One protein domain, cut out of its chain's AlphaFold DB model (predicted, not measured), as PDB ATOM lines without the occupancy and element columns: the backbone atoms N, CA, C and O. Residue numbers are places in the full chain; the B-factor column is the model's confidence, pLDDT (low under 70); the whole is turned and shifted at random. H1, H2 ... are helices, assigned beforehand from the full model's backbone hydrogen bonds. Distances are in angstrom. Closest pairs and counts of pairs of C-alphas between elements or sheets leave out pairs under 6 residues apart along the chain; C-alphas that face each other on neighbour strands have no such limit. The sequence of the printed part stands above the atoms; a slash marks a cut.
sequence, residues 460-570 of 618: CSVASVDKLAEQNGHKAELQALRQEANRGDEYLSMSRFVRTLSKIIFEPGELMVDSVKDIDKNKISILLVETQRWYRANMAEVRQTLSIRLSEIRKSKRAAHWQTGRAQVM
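What this domain is: This is residues 460 to 570 of the 618 residues of an uncharacterized protein of Oikopleura dioica (UniProt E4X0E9). Four short helices, H1 to H4, make a compact head with H3 in its middle, and one long helix, H5, crosses H3 and runs on out of the head as an arm, so that residues 558 to 570 stick out. The 111 printed residues hold five named helices, H1 to H5 in order, and no named strand; the class is all helix. The whole is only just compact, close to loose, with a radius of gyration of the C-alphas of 15.3 A; it spans 49 by 28 by 27 A, and the arm makes the length.

How they stand to each other: Start with H1, residues 462 to 471, which forms a helical hairpin with H2, residues 475 to 487; their closest C-alphas, Ala 469 and Lys 475, are 4.7 A apart. Next find H3, residues 494 to 505, the hub, which touches the four other helices. H2 and H3 form a hairpin at a shallow tilt of 21 degrees, opposite ways, closest at C-alphas 478 and 504, 7.0 A. H4, residues 521 to 535, touches H3 at a steep tilt of 40 degrees, closest at C-alphas 494 and 535, 6.6 A. H5, residues 539 to 569, touches H3 with residues 542 to 549 alone, closest at C-alphas 495 and 545, 6.2 A. H5 is apart from H1 and H2. Every O i to N i+4 pair is within hydrogen-bond range in H1, H2 and H5, against 7 of 8 in H3 and 10 of 11 in H4.

Where its parts are: Find C-alpha 462 at (15.128, 6.106, 0.005), where H1 begins. H4 measures 20.2 A; H5 runs 44.9 A to C-alpha 569 at (-5.564, -30.147, 25.794).

The domain as a whole: The C-alphas farthest apart, Ser 461 and Met 570, are 51.6 A apart. The printed part has no cut; the link H3 to H4, residues 506 to 520, is long. Look for pLDDT under 70 at residues 460 to 463, 489 to 491 and 564 to 570 of this model.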
ATOM      1  N   CYS A 460       9.289  11.136   0.553       55.97
ATOM      2  CA  CYS A 460       9.665   9.834   1.097       55.97
ATOM      3  C   CYS A 460      10.934   9.353   0.389       55.97
ATOM      4  O   CYS A 460      10.899   8.578  -0.560       55.97
ATOM      5  N   SER A 461      12.070   9.888   0.826       60.44
ATOM      6  CA  SER A 461      13.386   9.522   0.322       60.44
ATOM      7  C   SER A 461      13.690   8.045   0.586       60.44
ATOM      8  O   SER A 461      13.234   7.479   1.577       60.44
ATOM      9  N   VAL A 462      14.559   7.449  -0.232       61.94
ATOM     10  CA  VAL A 462      15.128   6.106   0.005       61.94
ATOM     11  C   VAL A 462      15.705   5.993   1.431       61.94
ATOM     12  O   VAL A 462      15.449   5.014   2.130       61.94
ATOM     13  N   ALA A 463      16.343   7.070   1.915       62.97
ATOM     14  CA  ALA A 463      16.889   7.189   3.269       62.97
ATOM     15  C   ALA A 463      15.836   7.137   4.400       62.97
ATOM     16  O   ALA A 463      16.194   6.960   5.562       62.97
ATOM     17  N   SER A 464      14.543   7.285   4.095       80.88
ATOM     18  CA  SER A 464      13.444   7.067   5.045       80.88
ATOM     19  C   SER A 464      13.198   5.570   5.273       80.88
ATOM     20  O   SER A 464      12.955   5.164   6.407       80.88
ATOM     21  N   VAL A 465      13.330   4.749   4.222       84.56
ATOM     22  CA  VAL A 465      13.300   3.277   4.317       84.56
ATOM     23  C   VAL A 465      14.512   2.789   5.112       84.56
ATOM     24  O   VAL A 465      14.370   1.969   6.014       84.56
ATOM     25  N   ASP A 466      15.699   3.333   4.816       85.75
ATOM     26  CA  ASP A 466      16.949   2.952   5.486       85.75
ATOM     27  C   ASP A 466      16.928   3.268   6.986       85.75
ATOM     28  O   ASP A 466      17.374   2.448   7.783       85.75
ATOM     29  N   LYS A 467      16.359   4.416   7.386       87.44
ATOM     30  CA  LYS A 467      16.185   4.777   8.802       87.44
ATOM     31  C   LYS A 467      15.251   3.822   9.543       87.44
ATOM     32  O   LYS A 467      15.610   3.386  10.630       87.44
ATOM     33  N   LEU A 468      14.104   3.463   8.961       86.06
ATOM     34  CA  LEU A 468      13.183   2.495   9.572       86.06
ATOM     35  C   LEU A 468      13.813   1.097   9.663       86.06
ATOM     36  O   LEU A 468      13.734   0.455  10.704       86.06
ATOM     37  N   ALA A 469      14.515   0.653   8.617       87.38
ATOM     38  CA  ALA A 469      15.240  -0.616   8.637       87.38
ATOM     39  C   ALA A 469      16.399  -0.629   9.650       87.38
ATOM     40  O   ALA A 469      16.712  -1.675  10.208       87.38
ATOM     41  N   GLU A 470      17.042   0.513   9.903       87.56
ATOM     42  CA  GLU A 470      18.066   0.658  10.941       87.56
ATOM     43  C   GLU A 470      17.460   0.664  12.351       87.56
ATOM     44  O   GLU A 470      17.950  -0.056  13.216       87.56
ATOM     45  N   GLN A 471      16.358   1.391  12.565       86.69
ATOM     46  CA  GLN A 471      15.613   1.408  13.831       86.69
ATOM     47  C   GLN A 471      15.069   0.022  14.200       86.69
ATOM     48  O   GLN A 471      15.203  -0.400  15.346       86.69
ATOM     49  N   ASN A 472      14.537  -0.713  13.223       86.88
ATOM     50  CA  ASN A 472      13.990  -2.056  13.417       86.88
ATOM     51  C   ASN A 472      15.071  -3.163  13.366       86.88
ATOM     52  O   ASN A 472      14.748  -4.341  13.475       86.88
ATOM     53  N   GLY A 473      16.352  -2.831  13.148       87.31
ATOM     54  CA  GLY A 473      17.464  -3.795  13.050       87.31
ATOM     55  C   GLY A 473      17.571  -4.580  11.728       87.31
ATOM     56  O   GLY A 473      18.566  -5.262  11.487       87.31
ATOM     57  N   HIS A 474      16.605  -4.440  10.819       91.25
ATOM     58  CA  HIS A 474      16.525  -5.135   9.526       91.25
ATOM     59  C   HIS A 474      17.376  -4.520   8.385       91.25
ATOM     60  O   HIS A 474      17.196  -4.861   7.213       91.25
ATOM     61  N   LYS A 475      18.338  -3.633   8.683       89.00
ATOM     62  CA  LYS A 475      19.183  -2.932   7.687       89.00
ATOM     63  C   LYS A 475      19.897  -3.872   6.702       89.00
ATOM     64  O   LYS A 475      19.975  -3.568   5.512       89.00
ATOM     65  N   ALA A 476      20.370  -5.030   7.171       88.69
ATOM     66  CA  ALA A 476      20.984  -6.050   6.316       88.69
ATOM     67  C   ALA A 476      19.961  -6.765   5.407       88.69
ATOM     68  O   ALA A 476      20.253  -7.023   4.241       88.69
ATOM     69  N   GLU A 477      18.746  -7.026   5.903       89.81
ATOM     70  CA  GLU A 477      17.659  -7.643   5.127       89.81
ATOM     71  C   GLU A 477      17.161  -6.695   4.023       89.81
ATOM     72  O   GLU A 477      16.928  -7.135   2.899       89.81
ATOM     73  N   LEU A 478      17.105  -5.381   4.286       90.50
ATOM     74  CA  LEU A 478      16.803  -4.368   3.265       90.50
ATOM     75  C   LEU A 478      17.866  -4.325   2.159       90.50
ATOM     76  O   LEU A 478      17.529  -4.218   0.979       90.50
ATOM     77  N   GLN A 479      19.150  -4.416   2.519       90.56
ATOM     78  CA  GLN A 479      20.232  -4.465   1.534       90.56
ATOM     79  C   GLN A 479      20.196  -5.757   0.711       90.56
ATOM     80  O   GLN A 479      20.332  -5.687  -0.508       90.56
ATOM     81  N   ALA A 480      19.946  -6.911   1.337       89.62
ATOM     82  CA  ALA A 480      19.773  -8.182   0.635       89.62
ATOM     83  C   ALA A 480      18.572  -8.148  -0.328       89.62
ATOM     84  O   ALA A 480      18.719  -8.491  -1.499       89.62
ATOM     85  N   LEU A 481      17.416  -7.643   0.122       90.56
ATOM     86  CA  LEU A 481      16.207  -7.506  -0.696       90.56
ATOM     87  C   LEU A 481      16.427  -6.576  -1.900       90.56
ATOM     88  O   LEU A 481      16.009  -6.890  -3.014       90.56
ATOM     89  N   ARG A 482      17.127  -5.450  -1.704       89.56
ATOM     90  CA  ARG A 482      17.526  -4.567  -2.808       89.56
ATOM     91  C   ARG A 482      18.557  -5.216  -3.731       89.56
ATOM     92  O   ARG A 482      18.543  -4.910  -4.914       89.56
ATOM     93  N   GLN A 483      19.445  -6.088  -3.253       88.94
ATOM     94  CA  GLN A 483      20.370  -6.822  -4.128       88.94
ATOM     95  C   GLN A 483      19.647  -7.877  -4.976       88.94
ATOM     96  O   GLN A 483      19.936  -7.975  -6.163       88.94
ATOM     97  N   GLU A 484      18.695  -8.616  -4.401       87.81
ATOM     98  CA  GLU A 484      17.837  -9.568  -5.129       87.81
ATOM     99  C   GLU A 484      17.007  -8.831  -6.206       87.81
ATOM    100  O   GLU A 484      16.978  -9.240  -7.364       87.81
ATOM    101  N   ALA A 485      16.457  -7.651  -5.882       86.31
ATOM    102  CA  ALA A 485      15.771  -6.796  -6.857       86.31
ATOM    103  C   ALA A 485      16.707  -6.205  -7.939       86.31
ATOM    104  O   ALA A 485      16.337  -6.174  -9.110       86.31
ATOM    105  N   ASN A 486      17.930  -5.772  -7.590       86.25
ATOM    106  CA  ASN A 486      18.916  -5.267  -8.565       86.25
ATOM    107  C   ASN A 486      19.429  -6.352  -9.523       86.25
ATOM    108  O   ASN A 486      19.795  -6.027 -10.651       86.25
ATOM    109  N   ARG A 487      19.494  -7.620  -9.092       83.62
ATOM    110  CA  ARG A 487      19.880  -8.739  -9.968       83.62
ATOM    111  C   ARG A 487      18.826  -9.058 -11.025       83.62
ATOM    112  O   ARG A 487      19.157  -9.726 -11.998       83.62
ATOM    113  N   GLY A 488      17.587  -8.597 -10.841       71.00
ATOM    114  CA  GLY A 488      16.464  -9.015 -11.673       71.00
ATOM    115  C   GLY A 488      16.122 -10.494 -11.481       71.00
ATOM    116  O   GLY A 488      15.668 -11.126 -12.428       71.00
ATOM    117  N   ASP A 489      16.356 -11.052 -10.284       69.44
ATOM    118  CA  ASP A 489      16.002 -12.437  -9.961       69.44
ATOM    119  C   ASP A 489      14.493 -12.651 -10.192       69.44
ATOM    120  O   ASP A 489      13.664 -12.184  -9.407       69.44
ATOM    121  N   GLU A 490      14.121 -13.381 -11.253       60.62
ATOM    122  CA  GLU A 490      12.722 -13.597 -11.683       60.62
ATOM    123  C   GLU A 490      11.835 -14.212 -10.578       60.62
ATOM    124  O   GLU A 490      10.610 -14.076 -10.571       60.62
ATOM    125  N   TYR A 491      12.464 -14.856  -9.594       67.00
ATOM    126  CA  TYR A 491      11.839 -15.444  -8.409       67.00
ATOM    127  C   TYR A 491      11.377 -14.414  -7.361       67.00
ATOM    128  O   TYR A 491      10.625 -14.761  -6.436       67.00
ATOM    129  N   LEU A 492      11.798 -13.150  -7.461       82.75
ATOM    130  CA  LEU A 492      11.370 -12.076  -6.570       82.75
ATOM    131  C   LEU A 492      10.108 -11.395  -7.116       82.75
ATOM    132  O   LEU A 492      10.130 -10.276  -7.621       82.75
ATOM    133  N   SER A 493       8.970 -12.075  -6.974       87.94
ATOM    134  CA  SER A 493       7.656 -11.478  -7.254       87.94
ATOM    135  C   SER A 493       7.381 -10.251  -6.370       87.94
ATOM    136  O   SER A 493       7.782 -10.218  -5.202       87.94
ATOM    137  N   MET A 494       6.603  -9.285  -6.876       87.44
ATOM    138  CA  MET A 494       6.136  -8.119  -6.103       87.44
ATOM    139  C   MET A 494       5.520  -8.537  -4.757       87.44
ATOM    140  O   MET A 494       5.828  -7.961  -3.715       87.44
ATOM    141  N   SER A 495       4.718  -9.605  -4.743       88.00
ATOM    142  CA  SER A 495       4.102 -10.140  -3.526       88.00
ATOM    143  C   SER A 495       5.111 -10.742  -2.541       88.00
ATOM    144  O   SER A 495       4.829 -10.802  -1.346       88.00
ATOM    145  N   ARG A 496       6.285 -11.208  -2.984       90.06
ATOM    146  CA  ARG A 496       7.390 -11.583  -2.085       90.06
ATOM    147  C   ARG A 496       8.112 -10.332  -1.581       90.06
ATOM    148  O   ARG A 496       8.315 -10.212  -0.377       90.06
ATOM    149  N   PHE A 497       8.398  -9.378  -2.465       91.00
ATOM    150  CA  PHE A 497       9.050  -8.114  -2.116       91.00
ATOM    151  C   PHE A 497       8.265  -7.324  -1.057       91.00
ATOM    152  O   PHE A 497       8.816  -6.991  -0.011       91.00
ATOM    153  N   VAL A 498       6.957  -7.115  -1.254       91.25
ATOM    154  CA  VAL A 498       6.061  -6.459  -0.280       91.25
ATOM    155  C   VAL A 498       6.003  -7.227   1.043       91.25
ATOM    156  O   VAL A 498       6.005  -6.604   2.102       91.25
ATOM    157  N   ARG A 499       5.991  -8.569   1.028       90.19
ATOM    158  CA  ARG A 499       6.004  -9.386   2.260       90.19
ATOM    159  C   ARG A 499       7.305  -9.286   3.053       90.19
ATOM    160  O   ARG A 499       7.249  -9.405   4.274       90.19
ATOM    161  N   THR A 500       8.447  -9.093   2.398       90.12
ATOM    162  CA  THR A 500       9.720  -8.841   3.086       90.12
ATOM    163  C   THR A 500       9.783  -7.389   3.552       90.12
ATOM    164  O   THR A 500       9.924  -7.138   4.744       90.12
ATOM    165  N   LEU A 501       9.560  -6.423   2.657       91.19
ATOM    166  CA  LEU A 501       9.641  -4.993   2.962       91.19
ATOM    167  C   LEU A 501       8.652  -4.544   4.054       91.19
ATOM    168  O   LEU A 501       8.988  -3.686   4.865       91.19
ATOM    169  N   SER A 502       7.466  -5.154   4.141       91.56
ATOM    170  CA  SER A 502       6.527  -4.885   5.240       91.56
ATOM    171  C   SER A 502       7.053  -5.336   6.609       91.56
ATOM    172  O   SER A 502       6.863  -4.602   7.570       91.56
ATOM    173  N   LYS A 503       7.787  -6.453   6.725       90.31
ATOM    174  CA  LYS A 503       8.469  -6.819   7.988       90.31
ATOM    175  C   LYS A 503       9.571  -5.827   8.376       90.31
ATOM    176  O   LYS A 503       9.856  -5.661   9.550       90.31
ATOM    177  N   ILE A 504      10.216  -5.219   7.380       89.62
ATOM    178  CA  ILE A 504      11.322  -4.272   7.576       89.62
ATOM    179  C   ILE A 504      10.786  -2.912   8.050       89.62
ATOM    180  O   ILE A 504      11.391  -2.277   8.910       89.62
ATOM    181  N   ILE A 505       9.664  -2.456   7.482       89.69
ATOM    182  CA  ILE A 505       9.068  -1.132   7.732       89.69
ATOM    183  C   ILE A 505       8.174  -1.106   8.982       89.69
ATOM    184  O   ILE A 505       8.151  -0.094   9.688       89.69
ATOM    185  N   PHE A 506       7.426  -2.181   9.235       90.12
ATOM    186  CA  PHE A 506       6.421  -2.249  10.295       90.12
ATOM    187  C   PHE A 506       6.875  -3.139  11.450       90.12
ATOM    188  O   PHE A 506       7.399  -4.231  11.235       90.12
ATOM    189  N   GLU A 507       6.602  -2.709  12.680       86.00
ATOM    190  CA  GLU A 507       6.844  -3.539  13.858       86.00
ATOM    191  C   GLU A 507       5.902  -4.761  13.899       86.00
ATOM    192  O   GLU A 507       4.791  -4.715  13.353       86.00
ATOM    193  N   PRO A 508       6.271  -5.853  14.603       73.94
ATOM    194  CA  PRO A 508       5.448  -7.065  14.697       73.94
ATOM    195  C   PRO A 508       4.018  -6.843  15.220       73.94
ATOM    196  O   PRO A 508       3.135  -7.659  14.950       73.94
ATOM    197  N   GLY A 509       3.785  -5.753  15.964       77.56
ATOM    198  CA  GLY A 509       2.467  -5.333  16.444       77.56
ATOM    199  C   GLY A 509       1.671  -4.447  15.475       77.56
ATOM    200  O   GLY A 509       0.451  -4.409  15.575       77.56
ATOM    201  N   GLU A 510       2.304  -3.765  14.518       83.62
ATOM    202  CA  GLU A 510       1.606  -2.841  13.603       83.62
ATOM    203  C   GLU A 510       0.856  -3.582  12.488       83.62
ATOM    204  O   GLU A 510      -0.222  -3.169  12.071       83.62
ATOM    205  N   LEU A 511       1.372  -4.734  12.046       84.50
ATOM    206  CA  LEU A 511       0.706  -5.601  11.061       84.50
ATOM    207  C   LEU A 511      -0.392  -6.498  11.672       84.50
ATOM    208  O   LEU A 511      -0.819  -7.472  11.048       84.50
ATOM    209  N   MET A 512      -0.836  -6.198  12.897       82.62
ATOM    210  CA  MET A 512      -1.917  -6.910  13.592       82.62
ATOM    211  C   MET A 512      -3.302  -6.273  13.423       82.62
ATOM    212  O   MET A 512      -4.270  -6.834  13.933       82.62
ATOM    213  N   VAL A 513      -3.402  -5.141  12.719       84.69
ATOM    214  CA  VAL A 513      -4.667  -4.435  12.466       84.69
ATOM    215  C   VAL A 513      -5.585  -5.168  11.480       84.69
ATOM    216  O   VAL A 513      -5.142  -5.982  10.662       84.69
ATOM    217  N   ASP A 514      -6.881  -4.860  11.543       79.56
ATOM    218  CA  ASP A 514      -7.895  -5.503  10.709       79.56
ATOM    219  C   ASP A 514      -8.024  -4.887   9.304       79.56
ATOM    220  O   ASP A 514      -8.390  -5.612   8.371       79.56
ATOM    221  N   SER A 515      -7.662  -3.611   9.108       84.62
ATOM    222  CA  SER A 515      -7.673  -2.945   7.801       84.62
ATOM    223  C   SER A 515      -6.355  -2.249   7.447       84.62
ATOM    224  O   SER A 515      -5.635  -1.719   8.288       84.62
ATOM    225  N   VAL A 516      -6.081  -2.138   6.142       86.88
ATOM    226  CA  VAL A 516      -5.017  -1.260   5.612       86.88
ATOM    227  C   VAL A 516      -5.332   0.224   5.878       86.88
ATOM    228  O   VAL A 516      -4.428   1.055   5.846       86.88
ATOM    229  N   LYS A 517      -6.599   0.569   6.167       85.75
ATOM    230  CA  LYS A 517      -7.022   1.926   6.563       85.75
ATOM    231  C   LYS A 517      -6.402   2.371   7.905       85.75
ATOM    232  O   LYS A 517      -6.209   3.574   8.086       85.75
ATOM    233  N   ASP A 518      -6.046   1.422   8.776       86.00
ATOM    234  CA  ASP A 518      -5.601   1.657  10.162       86.00
ATOM    235  C   ASP A 518      -4.068   1.757  10.298       86.00
ATOM    236  O   ASP A 518      -3.542   2.123  11.349       86.00
ATOM    237  N   ILE A 519      -3.340   1.427   9.229       88.25
ATOM    238  CA  ILE A 519      -1.877   1.479   9.164       88.25
ATOM    239  C   ILE A 519      -1.405   2.922   8.929       88.25
ATOM    240  O   ILE A 519      -2.018   3.673   8.165       88.25
ATOM    241  N   ASP A 520      -0.264   3.300   9.524       88.88
ATOM    242  CA  ASP A 520       0.372   4.596   9.272       88.88
ATOM    243  C   ASP A 520       0.576   4.856   7.768       88.88
ATOM    244  O   ASP A 520       1.343   4.187   7.066       88.88
ATOM    245  N   LYS A 521      -0.096   5.907   7.294       88.19
ATOM    246  CA  LYS A 521      -0.089   6.368   5.904       88.19
ATOM    247  C   LYS A 521       1.320   6.733   5.430       88.19
ATOM    248  O   LYS A 521       1.599   6.554   4.246       88.19
ATOM    249  N   ASN A 522       2.206   7.182   6.327       88.81
ATOM    250  CA  ASN A 522       3.597   7.497   5.989       88.81
ATOM    251  C   ASN A 522       4.409   6.220   5.732       88.81
ATOM    252  O   ASN A 522       5.085   6.112   4.710       88.81
ATOM    253  N   LYS A 523       4.304   5.206   6.601       89.81
ATOM    254  CA  LYS A 523       4.900   3.884   6.347       89.81
ATOM    255  C   LYS A 523       4.342   3.221   5.074       89.81
ATOM    256  O   LYS A 523       5.119   2.630   4.323       89.81
ATOM    257  N   ILE A 524       3.051   3.392   4.749       90.62
ATOM    258  CA  ILE A 524       2.495   2.965   3.444       90.62
ATOM    259  C   ILE A 524       3.148   3.726   2.277       90.62
ATOM    260  O   ILE A 524       3.527   3.090   1.295       90.62
ATOM    261  N   SER A 525       3.309   5.054   2.344       88.31
ATOM    262  CA  SER A 525       3.930   5.812   1.244       88.31
ATOM    263  C   SER A 525       5.421   5.501   1.075       88.31
ATOM    264  O   SER A 525       5.905   5.461  -0.053       88.31
ATOM    265  N   ILE A 526       6.137   5.202   2.163       90.88
ATOM    266  CA  ILE A 526       7.518   4.692   2.129       90.88
ATOM    267  C   ILE A 526       7.570   3.326   1.419       90.88
ATOM    268  O   ILE A 526       8.420   3.118   0.551       90.88
ATOM    269  N   LEU A 527       6.634   2.418   1.726       91.50
ATOM    270  CA  LEU A 527       6.531   1.116   1.062       91.50
ATOM    271  C   LEU A 527       6.155   1.255  -0.428       91.50
ATOM    272  O   LEU A 527       6.729   0.553  -1.263       91.50
ATOM    273  N   LEU A 528       5.260   2.186  -0.787       92.00
ATOM    274  CA  LEU A 528       4.950   2.497  -2.188       92.00
ATOM    275  C   LEU A 528       6.188   2.992  -2.946       92.00
ATOM    276  O   LEU A 528       6.498   2.438  -3.991       92.00
ATOM    277  N   VAL A 529       6.928   3.984  -2.437       90.81
ATOM    278  CA  VAL A 529       8.088   4.537  -3.167       90.81
ATOM    279  C   VAL A 529       9.138   3.463  -3.472       90.81
ATOM    280  O   VAL A 529       9.653   3.403  -4.589       90.81
ATOM    281  N   GLU A 530       9.442   2.583  -2.516       89.44
ATOM    282  CA  GLU A 530      10.413   1.510  -2.751       89.44
ATOM    283  C   GLU A 530       9.841   0.406  -3.667       89.44
ATOM    284  O   GLU A 530      10.557  -0.074  -4.537       89.44
ATOM    285  N   THR A 531       8.559   0.032  -3.570       90.12
ATOM    286  CA  THR A 531       7.947  -0.948  -4.506       90.12
ATOM    287  C   THR A 531       7.828  -0.416  -5.935       90.12
ATOM    288  O   THR A 531       8.149  -1.131  -6.885       90.12
ATOM    289  N   GLN A 532       7.440   0.849  -6.101       90.25
ATOM    290  CA  GLN A 532       7.332   1.526  -7.393       90.25
ATOM    291  C   GLN A 532       8.696   1.638  -8.090       90.25
ATOM    292  O   GLN A 532       8.772   1.532  -9.313       90.25
ATOM    293  N   ARG A 533       9.790   1.767  -7.326       88.62
ATOM    294  CA  ARG A 533      11.163   1.772  -7.854       88.62
ATOM    295  C   ARG A 533      11.536   0.479  -8.588       88.62
ATOM    296  O   ARG A 533      12.223   0.556  -9.601       88.62
ATOM    297  N   TRP A 534      11.110  -0.680  -8.079       87.12
ATOM    298  CA  TRP A 534      11.509  -1.995  -8.607       87.12
ATOM    299  C   TRP A 534      10.466  -2.610  -9.548       87.12
ATOM    300  O   TRP A 534      10.835  -3.185 -10.566       87.12
ATOM    301  N   TYR A 535       9.171  -2.446  -9.255       87.81
ATOM    302  CA  TYR A 535       8.073  -3.097  -9.989       87.81
ATOM    303  C   TYR A 535       7.176  -2.123 -10.763       87.81
ATOM    304  O   TYR A 535       6.245  -2.565 -11.425       87.81
ATOM    305  N   ARG A 536       7.410  -0.803 -10.660       87.81
ATOM    306  CA  ARG A 536       6.497   0.259 -11.146       87.81
ATOM    307  C   ARG A 536       5.074   0.186 -10.564       87.81
ATOM    308  O   ARG A 536       4.169   0.825 -11.092       87.81
ATOM    309  N   ALA A 537       4.917  -0.538  -9.455       88.25
ATOM    310  CA  ALA A 537       3.649  -0.797  -8.785       88.25
ATOM    311  C   ALA A 537       2.895   0.486  -8.401       88.25
ATOM    312  O   ALA A 537       3.492   1.482  -7.985       88.25
ATOM    313  N   ASN A 538       1.570   0.428  -8.495       90.94
ATOM    314  CA  ASN A 538       0.664   1.506  -8.130       90.94
ATOM    315  C   ASN A 538       0.134   1.363  -6.684       90.94
ATOM    316  O   ASN A 538       0.278   0.333  -6.021       90.94
ATOM    317  N   MET A 539      -0.505   2.421  -6.169       89.75
ATOM    318  CA  MET A 539      -1.020   2.457  -4.791       89.75
ATOM    319  C   MET A 539      -2.106   1.395  -4.517       89.75
ATOM    320  O   MET A 539      -2.213   0.926  -3.384       89.75
ATOM    321  N   ALA A 540      -2.907   1.004  -5.513       90.44
ATOM    322  CA  ALA A 540      -3.945  -0.014  -5.356       90.44
ATOM    323  C   ALA A 540      -3.340  -1.422  -5.258       90.44
ATOM    324  O   ALA A 540      -3.658  -2.142  -4.315       90.44
ATOM    325  N   GLU A 541      -2.394  -1.777  -6.133       90.62
ATOM    326  CA  GLU A 541      -1.647  -3.048  -6.084       90.62
ATOM    327  C   GLU A 541      -0.908  -3.226  -4.751       90.62
ATOM    328  O   GLU A 541      -0.961  -4.289  -4.122       90.62
ATOM    329  N   VAL A 542      -0.259  -2.157  -4.276       91.00
ATOM    330  CA  VAL A 542       0.438  -2.133  -2.984       91.00
ATOM    331  C   VAL A 542      -0.540  -2.336  -1.824       91.00
ATOM    332  O   VAL A 542      -0.286  -3.162  -0.945       91.00
ATOM    333  N   ARG A 543      -1.691  -1.648  -1.832       91.50
ATOM    334  CA  ARG A 543      -2.747  -1.814  -0.816       91.50
ATOM    335  C   ARG A 543      -3.395  -3.195  -0.854       91.50
ATOM    336  O   ARG A 543      -3.627  -3.768   0.205       91.50
ATOM    337  N   GLN A 544      -3.650  -3.747  -2.037       91.88
ATOM    338  CA  GLN A 544      -4.198  -5.092  -2.224       91.88
ATOM    339  C   GLN A 544      -3.229  -6.145  -1.677       91.88
ATOM    340  O   GLN A 544      -3.612  -6.978  -0.856       91.88
ATOM    341  N   THR A 545      -1.950  -6.054  -2.045       92.19
ATOM    342  CA  THR A 545      -0.897  -6.961  -1.566       92.19
ATOM    343  C   THR A 545      -0.709  -6.859  -0.047       92.19
ATOM    344  O   THR A 545      -0.567  -7.880   0.631       92.19
ATOM    345  N   LEU A 546      -0.772  -5.647   0.516       91.38
ATOM    346  CA  LEU A 546      -0.713  -5.422   1.963       91.38
ATOM    347  C   LEU A 546      -1.970  -5.947   2.687       91.38
ATOM    348  O   LEU A 546      -1.843  -6.568   3.737       91.38
ATOM    349  N   SER A 547      -3.165  -5.794   2.108       92.12
ATOM    350  CA  SER A 547      -4.424  -6.339   2.644       92.12
ATOM    351  C   SER A 547      -4.410  -7.872   2.687       92.12
ATOM    352  O   SER A 547      -4.683  -8.480   3.727       92.12
ATOM    353  N   ILE A 548      -3.967  -8.510   1.594       91.50
ATOM    354  CA  ILE A 548      -3.720  -9.957   1.541       91.50
ATOM    355  C   ILE A 548      -2.762 -10.359   2.669       91.50
ATOM    356  O   ILE A 548      -3.062 -11.300   3.410       91.50
ATOM    357  N   ARG A 549      -1.668  -9.609   2.869       90.31
ATOM    358  CA  ARG A 549      -0.683  -9.865   3.928       90.31
ATOM    359  C   ARG A 549      -1.252  -9.713   5.347       90.31
ATOM    360  O   ARG A 549      -0.974 -10.566   6.188       90.31
ATOM    361  N   LEU A 550      -2.094  -8.719   5.624       91.00
ATOM    362  CA  LEU A 550      -2.809  -8.633   6.908       91.00
ATOM    363  C   LEU A 550      -3.734  -9.840   7.118       91.00
ATOM    364  O   LEU A 550      -3.810 -10.385   8.220       91.00
ATOM    365  N   SER A 551      -4.402 -10.314   6.059       89.69
ATOM    366  CA  SER A 551      -5.219 -11.532   6.131       89.69
ATOM    367  C   SER A 551      -4.372 -12.779   6.432       89.69
ATOM    368  O   SER A 551      -4.784 -13.607   7.244       89.69
ATOM    369  N   GLU A 552      -3.172 -12.904   5.847       89.94
ATOM    370  CA  GLU A 552      -2.224 -13.991   6.139       89.94
ATOM    371  C   GLU A 552      -1.788 -13.976   7.606       89.94
ATOM    372  O   GLU A 552      -1.771 -15.022   8.249       89.94
ATOM    373  N   ILE A 553      -1.455 -12.799   8.145       88.50
ATOM    374  CA  ILE A 553      -0.979 -12.640   9.525       88.50
ATOM    375  C   ILE A 553      -2.098 -12.974  10.521       88.50
ATOM    376  O   ILE A 553      -1.882 -13.777  11.432       88.50
ATOM    377  N   ARG A 554      -3.320 -12.464  10.306       88.19
ATOM    378  CA  ARG A 554      -4.491 -12.807  11.134       88.19
ATOM    379  C   ARG A 554      -4.828 -14.304  11.066       88.19
ATOM    380  O   ARG A 554      -5.034 -14.925  12.111       88.19
ATOM    381  N   LYS A 555      -4.802 -14.920   9.876       89.06
ATOM    382  CA  LYS A 555      -4.986 -16.378   9.694       89.06
ATOM    383  C   LYS A 555      -3.886 -17.186  10.396       89.06
ATOM    384  O   LYS A 555      -4.197 -18.149  11.092       89.06
ATOM    385  N   SER A 556      -2.626 -16.772  10.273       86.81
ATOM    386  CA  SER A 556      -1.470 -17.431  10.894       86.81
ATOM    387  C   SER A 556      -1.526 -17.376  12.424       86.81
ATOM    388  O   SER A 556      -1.392 -18.417  13.065       86.81
ATOM    389  N   LYS A 557      -1.835 -16.217  13.027       84.81
ATOM    390  CA  LYS A 557      -2.012 -16.101  14.486       84.81
ATOM    391  C   LYS A 557      -3.198 -16.929  14.990       84.81
ATOM    392  O   LYS A 557      -3.079 -17.588  16.021       84.81
ATOM    393  N   ARG A 558      -4.316 -16.955  14.252       84.31
ATOM    394  CA  ARG A 558      -5.477 -17.809  14.569       84.31
ATOM    395  C   ARG A 558      -5.101 -19.297  14.528       84.31
ATOM    396  O   ARG A 558      -5.462 -20.034  15.438       84.31
ATOM    397  N   ALA A 559      -4.338 -19.732  13.523       83.75
ATOM    398  CA  ALA A 559      -3.848 -21.109  13.421       83.75
ATOM    399  C   ALA A 559      -2.866 -21.472  14.553       83.75
ATOM    400  O   ALA A 559      -3.002 -22.538  15.149       83.75
ATOM    401  N   ALA A 560      -1.937 -20.574  14.898       81.81
ATOM    402  CA  ALA A 560      -1.022 -20.755  16.023       81.81
ATOM    403  C   ALA A 560      -1.781 -20.900  17.355       81.81
ATOM    404  O   ALA A 560      -1.526 -21.841  18.099       81.81
ATOM    405  N   HIS A 561      -2.782 -20.047  17.612       78.50
ATOM    406  CA  HIS A 561      -3.650 -20.154  18.789       78.50
ATOM    407  C   HIS A 561      -4.345 -21.526  18.881       78.50
ATOM    408  O   HIS A 561      -4.313 -22.163  19.933       78.50
ATOM    409  N   TRP A 562      -4.910 -22.028  17.776       72.31
ATOM    410  CA  TRP A 562      -5.500 -23.372  17.734       72.31
ATOM    411  C   TRP A 562      -4.476 -24.487  17.996       72.31
ATOM    412  O   TRP A 562      -4.803 -25.464  18.666       72.31
ATOM    413  N   GLN A 563      -3.237 -24.349  17.516       71.00
ATOM    414  CA  GLN A 563      -2.164 -25.311  17.790       71.00
ATOM    415  C   GLN A 563      -1.731 -25.284  19.264       71.00
ATOM    416  O   GLN A 563      -1.620 -26.347  19.874       71.00
ATOM    417  N   THR A 564      -1.561 -24.104  19.871       68.50
ATOM    418  CA  THR A 564      -1.221 -23.967  21.299       68.50
ATOM    419  C   THR A 564      -2.345 -24.478  22.203       68.50
ATOM    420  O   THR A 564      -2.074 -25.235  23.131       68.50
ATOM    421  N   GLY A 565      -3.608 -24.155  21.902       60.53
ATOM    422  CA  GLY A 565      -4.762 -24.685  22.637       60.53
ATOM    423  C   GLY A 565      -4.868 -26.211  22.534       60.53
ATOM    424  O   GLY A 565      -5.071 -26.893  23.538       60.53
ATOM    425  N   ARG A 566      -4.629 -26.782  21.345       55.53
ATOM    426  CA  ARG A 566      -4.592 -28.242  21.158       55.53
ATOM    427  C   ARG A 566      -3.424 -28.897  21.902       55.53
ATOM    428  O   ARG A 566      -3.595 -30.000  22.410       55.53
ATOM    429  N   ALA A 567      -2.275 -28.228  22.013       55.69
ATOM    430  CA  ALA A 567      -1.149 -28.696  22.822       55.69
ATOM    431  C   ALA A 567      -1.458 -28.666  24.331       55.69
ATOM    432  O   ALA A 567      -1.094 -29.602  25.035       55.69
ATOM    433  N   GLN A 568      -2.189 -27.656  24.821       52.50
ATOM    434  CA  GLN A 568      -2.650 -27.612  26.214       52.50
ATOM    435  C   GLN A 568      -3.654 -28.733  26.525       52.50
ATOM    436  O   GLN A 568      -3.499 -29.408  27.536       52.50
ATOM    437  N   VAL A 569      -4.615 -29.018  25.637       52.19
ATOM    438  CA  VAL A 569      -5.564 -30.147  25.794       52.19
ATOM    439  C   VAL A 569      -4.877 -31.523  25.672       52.19
ATOM    440  O   VAL A 569      -5.362 -32.519  26.208       52.19
ATOM    441  N   MET A 570      -3.723 -31.595  25.002       48.59
ATOM    442  CA  MET A 570      -2.885 -32.800  24.909       48.59
ATOM    443  C   MET A 570      -1.872 -32.940  26.061       48.59
ATOM    444  O   MET A 570      -1.153 -33.938  26.111       48.59
TER     445      MET A 570